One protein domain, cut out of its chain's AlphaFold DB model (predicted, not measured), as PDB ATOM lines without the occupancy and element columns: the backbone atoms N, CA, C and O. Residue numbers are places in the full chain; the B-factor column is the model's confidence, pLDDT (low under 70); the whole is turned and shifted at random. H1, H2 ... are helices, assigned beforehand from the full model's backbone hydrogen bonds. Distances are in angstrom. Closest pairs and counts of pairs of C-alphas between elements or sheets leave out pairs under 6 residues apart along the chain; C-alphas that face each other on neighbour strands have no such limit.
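This is residues 261 to 330 of the 399 residues of an uncharacterized protein of Folsomia candida (UniProt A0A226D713). The longest helix, H4, sticks out as a tail from a small head, where H1 and H2 stand near each other, running opposite ways, beside the looped stretch 261 to 273; short H3 comes between H2 and the tail. The tail makes the length: the C-alphas span 51 by 23 by 16 A. The printed part has 70 residues with four named helices, H1 H2 H3 H4 along the chain, and no named strand; its class is all helix. The whole is loose, with a radius of gyration of the C-alphas of 15.9 A.

Begin at H4, residues 316 to 330, which touches no helix; it is apart from H3, residues 306 to 309. Go back to H2, residues 292 to 300: it is close to H3 but not clearly touching, the closest C-alphas, of Lys 300 and Lys 306, being 6.2 A apart. H1, residues 274 to 281, is close to H2 but not clearly touching, the closest C-alphas, of Leu 281 and Ile 295, being 6.3 A apart. Their lines stand at a shallow tilt of 31 degrees, opposite ways. Every O i to N i+4 pair is within hydrogen-bond range in H1 and H2, and 10 of 11 are in H4; H3 is too short for such a pair.

Find C-alpha 316 at (66.874, 95.039, 132.269); from there H4 runs 21.8 A to C-alpha 330 at (45.392, 96.703, 129.084). H1 starts at C-alpha 274, (76.548, 92.090, 148.944), and measures 10.6 A; H2 measures 12.1 A and H3 5.1 A. Look also at residues 262 to 263, paired antiparallel with residues 270 to 271.

The C-alphas of Lys 285 and Ser 330, the two farthest apart, are 50.8 A apart. Residues 312 to 318 and 320 to 330 stand free; the body without them spans 34 by 22 by 16 A. The printed part has no cut, and no link between helices is long. In the B-factor column, residues 303 to 330 are under 70, against a mean pLDDT of 74.0 for the printed part.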
ATOM      1  N   GLU A 261      75.245  89.662 158.056       81.38
ATOM      2  CA  GLU A 261      76.586  89.590 157.494       81.38
ATOM      3  C   GLU A 261      76.601  88.543 156.377       81.38
ATOM      4  O   GLU A 261      76.001  87.473 156.498       81.38
ATOM      5  N   TRP A 262      77.252  88.874 155.266       87.75
ATOM      6  CA  TRP A 262      77.449  87.952 154.154       87.75
ATOM      7  C   TRP A 262      78.753  87.213 154.406       87.75
ATOM      8  O   TRP A 262      79.818  87.822 154.358       87.75
ATOM      9  N   VAL A 263      78.678  85.924 154.705       92.50
ATOM     10  CA  VAL A 263      79.845  85.104 155.041       92.50
ATOM     11  C   VAL A 263      80.176  84.187 153.871       92.50
ATOM     12  O   VAL A 263      79.324  83.433 153.390       92.50
ATOM     13  N   CYS A 264      81.419  84.241 153.394       93.56
ATOM     14  CA  CYS A 264      81.912  83.292 152.400       93.56
ATOM     15  C   CYS A 264      82.073  81.913 153.041       93.56
ATOM     16  O   CYS A 264      82.830  81.758 153.992       93.56
ATOM     17  N   LYS A 265      81.398  80.890 152.509       90.62
ATOM     18  CA  LYS A 265      81.495  79.524 153.048       90.62
ATOM     19  C   LYS A 265      82.868  78.881 152.815       90.62
ATOM     20  O   LYS A 265      83.268  78.039 153.609       90.62
ATOM     21  N   LEU A 266      83.585  79.303 151.772       91.88
ATOM     22  CA  LEU A 266      84.883  78.738 151.393       91.88
ATOM     23  C   LEU A 266      86.029  79.250 152.273       91.88
ATOM     24  O   LEU A 266      86.855  78.466 152.722       91.88
ATOM     25  N   CYS A 267      86.065  80.555 152.564       94.00
ATOM     26  CA  CYS A 267      87.158  81.169 153.336       94.00
ATOM     27  C   CYS A 267      86.723  81.822 154.657       94.00
ATOM     28  O   CYS A 267      87.558  82.392 155.354       94.00
ATOM     29  N   LYS A 268      85.432  81.767 155.007       92.69
ATOM     30  CA  LYS A 268      84.846  82.330 156.240       92.69
ATOM     31  C   LYS A 268      85.036  83.845 156.419       92.69
ATOM     32  O   LYS A 268      84.898  84.348 157.529       92.69
ATOM     33  N   MET A 269      85.325  84.586 155.345       92.75
ATOM     34  CA  MET A 269      85.361  86.053 155.384       92.75
ATOM     35  C   MET A 269      83.954  86.651 155.460       92.75
ATOM     36  O   MET A 269      83.053  86.214 154.739       92.75
ATOM     37  N   ASN A 270      83.805  87.696 156.279       92.12
ATOM     38  CA  ASN A 270      82.553  88.424 156.469       92.12
ATOM     39  C   ASN A 270      82.538  89.708 155.635       92.12
ATOM     40  O   ASN A 270      83.519  90.449 155.575       92.12
ATOM     41  N   PHE A 271      81.387  90.007 155.044       92.19
ATOM     42  CA  PHE A 271      81.154  91.203 154.247       92.19
ATOM     43  C   PHE A 271      79.886  91.910 154.722       92.19
ATOM     44  O   PHE A 271      78.843  91.301 154.963       92.19
ATOM     45  N   ASN A 272      79.962  93.235 154.815       86.62
ATOM     46  CA  ASN A 272      78.847  94.094 155.219       86.62
ATOM     47  C   ASN A 272      77.957  94.536 154.039       86.62
ATOM     48  O   ASN A 272      76.892  95.120 154.252       86.62
ATOM     49  N   VAL A 273      78.388  94.275 152.800       87.44
ATOM     50  CA  VAL A 273      77.705  94.659 151.558       87.44
ATOM     51  C   VAL A 273      77.797  93.514 150.547       87.44
ATOM     52  O   VAL A 273      78.884  93.009 150.273       87.44
ATOM     53  N   PHE A 274      76.660  93.169 149.933       88.38
ATOM     54  CA  PHE A 274      76.548  92.090 148.944       88.38
ATOM     55  C   PHE A 274      77.518  92.236 147.764       88.38
ATOM     56  O   PHE A 274      78.135  91.263 147.355       88.38
ATOM     57  N   TYR A 275      77.694  93.452 147.240       89.25
ATOM     58  CA  TYR A 275      78.596  93.708 146.112       89.25
ATOM     59  C   TYR A 275      80.034  93.240 146.383       89.25
ATOM     60  O   TYR A 275      80.671  92.645 145.518       89.25
ATOM     61  N   TYR A 276      80.547  93.466 147.596       93.25
ATOM     62  CA  TYR A 276      81.891  93.014 147.955       93.25
ATOM     63  C   TYR A 276      81.966  91.499 148.132       93.25
ATOM     64  O   TYR A 276      82.986  90.914 147.780       93.25
ATOM     65  N   PHE A 277      80.888  90.879 148.612       94.44
ATOM     66  CA  PHE A 277      80.757  89.429 148.713       94.44
ATOM     67  C   PHE A 277      80.726  88.747 147.333       94.44
ATOM     68  O   PHE A 277      81.517  87.842 147.090       94.44
ATOM     69  N   ASP A 278      79.884  89.211 146.406       92.94
ATOM     70  CA  ASP A 278      79.804  88.674 145.037       92.94
ATOM     71  C   ASP A 278      81.133  88.850 144.288       92.94
ATOM     72  O   ASP A 278      81.690  87.894 143.748       92.94
ATOM     73  N   ARG A 279      81.727  90.048 144.362       94.62
ATOM     74  CA  ARG A 279      83.051  90.307 143.781       94.62
ATOM     75  C   ARG A 279      84.136  89.413 144.381       94.62
ATOM     76  O   ARG A 279      85.060  89.021 143.676       94.62
ATOM     77  N   HIS A 280      84.052  89.122 145.677       95.81
ATOM     78  CA  HIS A 280      84.974  88.213 146.345       95.81
ATOM     79  C   HIS A 280      84.830  86.776 145.828       95.81
ATOM     80  O   HIS A 280      85.844  86.164 145.505       95.81
ATOM     81  N   LEU A 281      83.600  86.263 145.693       94.56
ATOM     82  CA  LEU A 281      83.344  84.921 145.154       94.56
ATOM     83  C   LEU A 281      83.826  84.773 143.706       94.56
ATOM     84  O   LEU A 281      84.395  83.748 143.353       94.56
ATOM     85  N   ARG A 282      83.661  85.814 142.884       93.88
ATOM     86  CA  ARG A 282      84.076  85.819 141.469       93.88
ATOM     87  C   ARG A 282      85.574  86.041 141.256       93.88
ATOM     88  O   ARG A 282      86.062  85.982 140.127       93.88
ATOM     89  N   ASN A 283      86.325  86.339 142.315       94.69
ATOM     90  CA  ASN A 283      87.752  86.583 142.195       94.69
ATOM     91  C   ASN A 283      88.529  85.262 142.136       94.69
ATOM     92  O   ASN A 283      88.849  84.671 143.168       94.69
ATOM     93  N   LYS A 284      88.937  84.876 140.921       91.69
ATOM     94  CA  LYS A 284      89.742  83.670 140.660       91.69
ATOM     95  C   LYS A 284      91.105  83.640 141.364       91.69
ATOM     96  O   LYS A 284      91.729  82.593 141.429       91.69
ATOM     97  N   LYS A 285      91.594  84.767 141.895       94.25
ATOM     98  CA  LYS A 285      92.821  84.780 142.713       94.25
ATOM     99  C   LYS A 285      92.591  84.283 144.141       94.25
ATOM    100  O   LYS A 285      93.553  83.918 144.801       94.25
ATOM    101  N   ILE A 286      91.351  84.342 144.628       92.88
ATOM    102  CA  ILE A 286      90.983  83.943 145.992       92.88
ATOM    103  C   ILE A 286      90.383  82.539 145.972       92.88
ATOM    104  O   ILE A 286      90.777  81.699 146.771       92.88
ATOM    105  N   HIS A 287      89.475  82.292 145.026       93.00
ATOM    106  CA  HIS A 287      88.856  80.991 144.802       93.00
ATOM    107  C   HIS A 287      89.139  80.561 143.358       93.00
ATOM    108  O   HIS A 287      88.341  80.864 142.471       93.00
ATOM    109  N   PRO A 288      90.303  79.949 143.076       89.81
ATOM    110  CA  PRO A 288      90.668  79.560 141.712       89.81
ATOM    111  C   PRO A 288      89.757  78.468 141.145       89.81
ATOM    112  O   PRO A 288      89.454  78.499 139.952       89.81
ATOM    113  N   ASP A 289      89.271  77.575 142.007       93.06
ATOM    114  CA  ASP A 289      88.535  76.367 141.617       93.06
ATOM    115  C   ASP A 289      87.014  76.483 141.795       93.06
ATOM    116  O   ASP A 289      86.297  75.517 141.554       93.06
ATOM    117  N   ILE A 290      86.497  77.646 142.211       94.25
ATOM    118  CA  ILE A 290      85.050  77.818 142.382       94.25
ATOM    119  C   ILE A 290      84.357  77.884 141.018       94.25
ATOM    120  O   ILE A 290      84.688  78.699 140.151       94.25
ATOM    121  N   SER A 291      83.361  77.028 140.830       93.75
ATOM    122  CA  SER A 291      82.503  77.033 139.651       93.75
ATOM    123  C   SER A 291      81.395  78.091 139.765       93.75
ATOM    124  O   SER A 291      80.977  78.479 140.857       93.75
ATOM    125  N   GLU A 292      80.844  78.542 138.632       89.88
ATOM    126  CA  GLU A 292      79.691  79.466 138.636       89.88
ATOM    127  C   GLU A 292      78.460  78.866 139.338       89.88
ATOM    128  O   GLU A 292      77.693  79.594 139.970       89.88
ATOM    129  N   ALA A 293      78.291  77.540 139.291       91.19
ATOM    130  CA  ALA A 293      77.225  76.845 140.008       91.19
ATOM    131  C   ALA A 293      77.374  76.995 141.533       91.19
ATOM    132  O   ALA A 293      76.400  77.314 142.218       91.19
ATOM    133  N   GLU A 294      78.594  76.857 142.055       92.62
ATOM    134  CA  GLU A 294      78.896  77.035 143.480       92.62
ATOM    135  C   GLU A 294      78.803  78.504 143.913       92.62
ATOM    136  O   GLU A 294      78.330  78.795 145.017       92.62
ATOM    137  N   ILE A 295      79.184  79.451 143.042       92.25
ATOM    138  CA  ILE A 295      78.953  80.888 143.264       92.25
ATOM    139  C   ILE A 295      77.450  81.143 143.438       92.25
ATOM    140  O   ILE A 295      77.027  81.761 144.420       92.25
ATOM    141  N   LEU A 296      76.628  80.634 142.517       90.81
ATOM    142  CA  LEU A 296      75.172  80.772 142.566       90.81
ATOM    143  C   LEU A 296      74.575  80.125 143.815       90.81
ATOM    144  O   LEU A 296      73.692  80.715 144.436       90.81
ATOM    145  N   GLU A 297      75.053  78.951 144.223       91.06
ATOM    146  CA  GLU A 297      74.606  78.294 145.452       91.06
ATOM    147  C   GLU A 297      74.947  79.127 146.699       91.06
ATOM    148  O   GLU A 297      74.095  79.342 147.572       91.06
ATOM    149  N   CYS A 298      76.161  79.686 146.752       88.56
ATOM    150  CA  CYS A 298      76.592  80.580 147.824       88.56
ATOM    151  C   CYS A 298      75.717  81.834 147.917       88.56
ATOM    152  O   CYS A 298      75.382  82.264 149.019       88.56
ATOM    153  N   ILE A 299      75.315  82.405 146.780       90.06
ATOM    154  CA  ILE A 299      74.435  83.576 146.734       90.06
ATOM    155  C   ILE A 299      72.993  83.190 147.112       90.06
ATOM    156  O   ILE A 299      72.359  83.885 147.910       90.06
ATOM    157  N   LYS A 300      72.476  82.062 146.604       89.06
ATOM    158  CA  LYS A 300      71.116  81.557 146.880       89.06
ATOM    159  C   LYS A 300      70.882  81.230 148.354       89.06
ATOM    160  O   LYS A 300      69.741  81.332 148.813       89.06
ATOM    161  N   ALA A 301      71.937  80.899 149.099       85.75
ATOM    162  CA  ALA A 301      71.879  80.681 150.545       85.75
ATOM    163  C   ALA A 301      71.400  81.918 151.337       85.75
ATOM    164  O   ALA A 301      71.023  81.794 152.502       85.75
ATOM    165  N   TYR A 302      71.365  83.101 150.713       83.88
ATOM    166  CA  TYR A 302      70.902  84.338 151.330       83.88
ATOM    167  C   TYR A 302      69.556  84.788 150.729       83.88
ATOM    168  O   TYR A 302      69.497  85.209 149.570       83.88
ATOM    169  N   PRO A 303      68.457  84.799 151.514       67.19
ATOM    170  CA  PRO A 303      67.103  85.091 151.023       67.19
ATOM    171  C   PRO A 303      66.952  86.448 150.324       67.19
ATOM    172  O   PRO A 303      66.103  86.610 149.453       67.19
ATOM    173  N   HIS A 304      67.782  87.429 150.687       67.31
ATOM    174  CA  HIS A 304      67.739  88.780 150.124       67.31
ATOM    175  C   HIS A 304      68.454  88.903 148.771       67.31
ATOM    176  O   HIS A 304      68.189  89.855 148.043       67.31
ATOM    177  N   ALA A 305      69.327  87.954 148.415       61.81
ATOM    178  CA  ALA A 305      69.987  87.948 147.112       61.81
ATOM    179  C   ALA A 305      69.091  87.387 145.999       61.81
ATOM    180  O   ALA A 305      69.272  87.752 144.840       61.81
ATOM    181  N   LYS A 306      68.076  86.575 146.342       57.34
ATOM    182  CA  LYS A 306      67.114  86.024 145.369       57.34
ATOM    183  C   LYS A 306      66.446  87.103 144.516       57.34
ATOM    184  O   LYS A 306      66.276  86.891 143.325       57.34
ATOM    185  N   ARG A 307      66.147  88.270 145.104       57.09
ATOM    186  CA  ARG A 307      65.503  89.395 144.406       57.09
ATOM    187  C   ARG A 307      66.400  90.030 143.332       57.09
ATOM    188  O   ARG A 307      65.882  90.572 142.373       57.09
ATOM    189  N   ARG A 308      67.730  89.933 143.474       53.47
ATOM    190  CA  ARG A 308      68.695  90.419 142.472       53.47
ATOM    191  C   ARG A 308      69.088  89.359 141.448       53.47
ATOM    192  O   ARG A 308      69.358  89.714 140.314       53.47
ATOM    193  N   ILE A 309      69.101  88.074 141.817       57.84
ATOM    194  CA  ILE A 309      69.359  86.992 140.849       57.84
ATOM    195  C   ILE A 309      68.222  86.921 139.817       57.84
ATOM    196  O   ILE A 309      68.501  86.797 138.629       57.84
ATOM    197  N   SER A 310      66.961  87.106 140.235       51.41
ATOM    198  CA  SER A 310      65.818  87.190 139.309       51.41
ATOM    199  C   SER A 310      65.895  88.386 138.349       51.41
ATOM    200  O   SER A 310      65.413  88.294 137.229       51.41
ATOM    201  N   GLU A 311      66.531  89.489 138.757       47.75
ATOM    202  CA  GLU A 311      66.785  90.671 137.910       47.75
ATOM    203  C   GLU A 311      68.020  90.512 137.005       47.75
ATOM    204  O   GLU A 311      68.255  91.339 136.132       47.75
ATOM    205  N   GLN A 312      68.838  89.478 137.220       45.16
ATOM    206  CA  GLN A 312      70.058  89.223 136.451       45.16
ATOM    207  C   GLN A 312      69.874  88.070 135.450       45.16
ATOM    208  O   GLN A 312      70.517  88.065 134.404       45.16
ATOM    209  N   GLU A 313      68.944  87.146 135.725       42.06
ATOM    210  CA  GLU A 313      68.420  86.171 134.754       42.06
ATOM    211  C   GLU A 313      67.403  86.793 133.772       42.06
ATOM    212  O   GLU A 313      67.109  86.198 132.737       42.06
ATOM    213  N   TYR A 314      66.925  88.015 134.031       45.97
ATOM    214  CA  TYR A 314      66.087  88.789 133.113       45.97
ATOM    215  C   TYR A 314      66.762  90.111 132.757       45.97
ATOM    216  O   TYR A 314      66.917  90.996 133.589       45.97
ATOM    217  N   SER A 315      67.155  90.247 131.490       37.62
ATOM    218  CA  SER A 315      67.746  91.469 130.941       37.62
ATOM    219  C   SER A 315      66.940  92.719 131.360       37.62
ATOM    220  O   SER A 315      65.726  92.727 131.149       37.62
ATOM    221  N   PRO A 316      67.562  93.795 131.889       39.75
ATOM    222  CA  PRO A 316      66.874  95.039 132.269       39.75
ATOM    223  C   PRO A 316      66.032  95.662 131.144       39.75
ATOM    224  O   PRO A 316      65.073  96.387 131.402       39.75
ATOM    225  N   SER A 317      66.352  95.337 129.889       38.16
ATOM    226  CA  SER A 317      65.575  95.710 128.707       38.16
ATOM    227  C   SER A 317      64.174  95.085 128.693       38.16
ATOM    228  O   SER A 317      63.249  95.691 128.171       38.16
ATOM    229  N   LEU A 318      63.996  93.890 129.271       37.41
ATOM    230  CA  LEU A 318      62.728  93.157 129.266       37.41
ATOM    231  C   LEU A 318      61.734  93.656 130.320       37.41
ATOM    232  O   LEU A 318      60.548  93.553 130.064       37.41
ATOM    233  N   ILE A 319      62.174  94.244 131.439       39.84
ATOM    234  CA  ILE A 319      61.264  94.773 132.479       39.84
ATOM    235  C   ILE A 319      60.565  96.054 132.000       39.84
ATOM    236  O   ILE A 319      59.371  96.236 132.226       39.84
ATOM    237  N   LEU A 320      61.285  96.922 131.280       41.97
ATOM    238  CA  LEU A 320      60.672  98.085 130.631       41.97
ATOM    239  C   LEU A 320      59.761  97.670 129.469       41.97
ATOM    240  O   LEU A 320      58.771  98.346 129.225       41.97
ATOM    241  N   LEU A 321      60.063  96.567 128.775       40.38
ATOM    242  CA  LEU A 321      59.268  96.088 127.642       40.38
ATOM    243  C   LEU A 321      58.044  95.263 128.063       40.38
ATOM    244  O   LEU A 321      57.013  95.405 127.421       40.38
ATOM    245  N   SER A 322      58.113  94.452 129.124       39.84
ATOM    246  CA  SER A 322      56.962  93.691 129.631       39.84
ATOM    247  C   SER A 322      55.983  94.604 130.358       39.84
ATOM    248  O   SER A 322      54.796  94.549 130.074       39.84
ATOM    249  N   GLY A 323      56.475  95.529 131.193       43.72
ATOM    250  CA  GLY A 323      55.622  96.526 131.843       43.72
ATOM    251  C   GLY A 323      54.978  97.498 130.850       43.72
ATOM    252  O   GLY A 323      53.839  97.905 131.042       43.72
ATOM    253  N   PHE A 324      55.669  97.843 129.756       41.62
ATOM    254  CA  PHE A 324      55.100  98.672 128.688       41.62
ATOM    255  C   PHE A 324      54.138  97.889 127.781       41.62
ATOM    256  O   PHE A 324      53.132  98.446 127.354       41.62
ATOM    257  N   ALA A 325      54.407  96.610 127.507       42.19
ATOM    258  CA  ALA A 325      53.509  95.754 126.732       42.19
ATOM    259  C   ALA A 325      52.211  95.447 127.495       42.19
ATOM    260  O   ALA A 325      51.140  95.638 126.932       42.19
ATOM    261  N   GLU A 326      52.293  95.087 128.780       45.41
ATOM    262  CA  GLU A 326      51.121  94.867 129.645       45.41
ATOM    263  C   GLU A 326      50.301  96.158 129.818       45.41
ATOM    264  O   GLU A 326      49.072  96.129 129.765       45.41
ATOM    265  N   TYR A 327      50.968  97.315 129.931       56.31
ATOM    266  CA  TYR A 327      50.319  98.632 129.950       56.31
ATOM    267  C   TYR A 327      49.568  98.935 128.641       56.31
ATOM    268  O   TYR A 327      48.432  99.404 128.674       56.31
ATOM    269  N   MET A 328      50.165  98.638 127.483       48.31
ATOM    270  CA  MET A 328      49.535  98.872 126.179       48.31
ATOM    271  C   MET A 328      48.407  97.867 125.884       48.31
ATOM    272  O   MET A 328      47.370  98.275 125.368       48.31
ATOM    273  N   GLU A 329      48.546  96.586 126.244       48.22
ATOM    274  CA  GLU A 329      47.492  95.567 126.066       48.22
ATOM    275  C   GLU A 329      46.259  95.840 126.939       48.22
ATOM    276  O   GLU A 329      45.123  95.718 126.469       48.22
ATOM    277  N   SER A 330      46.471  96.295 128.178       50.62
ATOM    278  CA  SER A 330      45.392  96.703 129.084       50.62
ATOM    279  C   SER A 330      44.619  97.927 128.581       50.62
ATOM    280  O   SER A 330      43.427  98.017 128.848       50.62
TER     281      SER A 330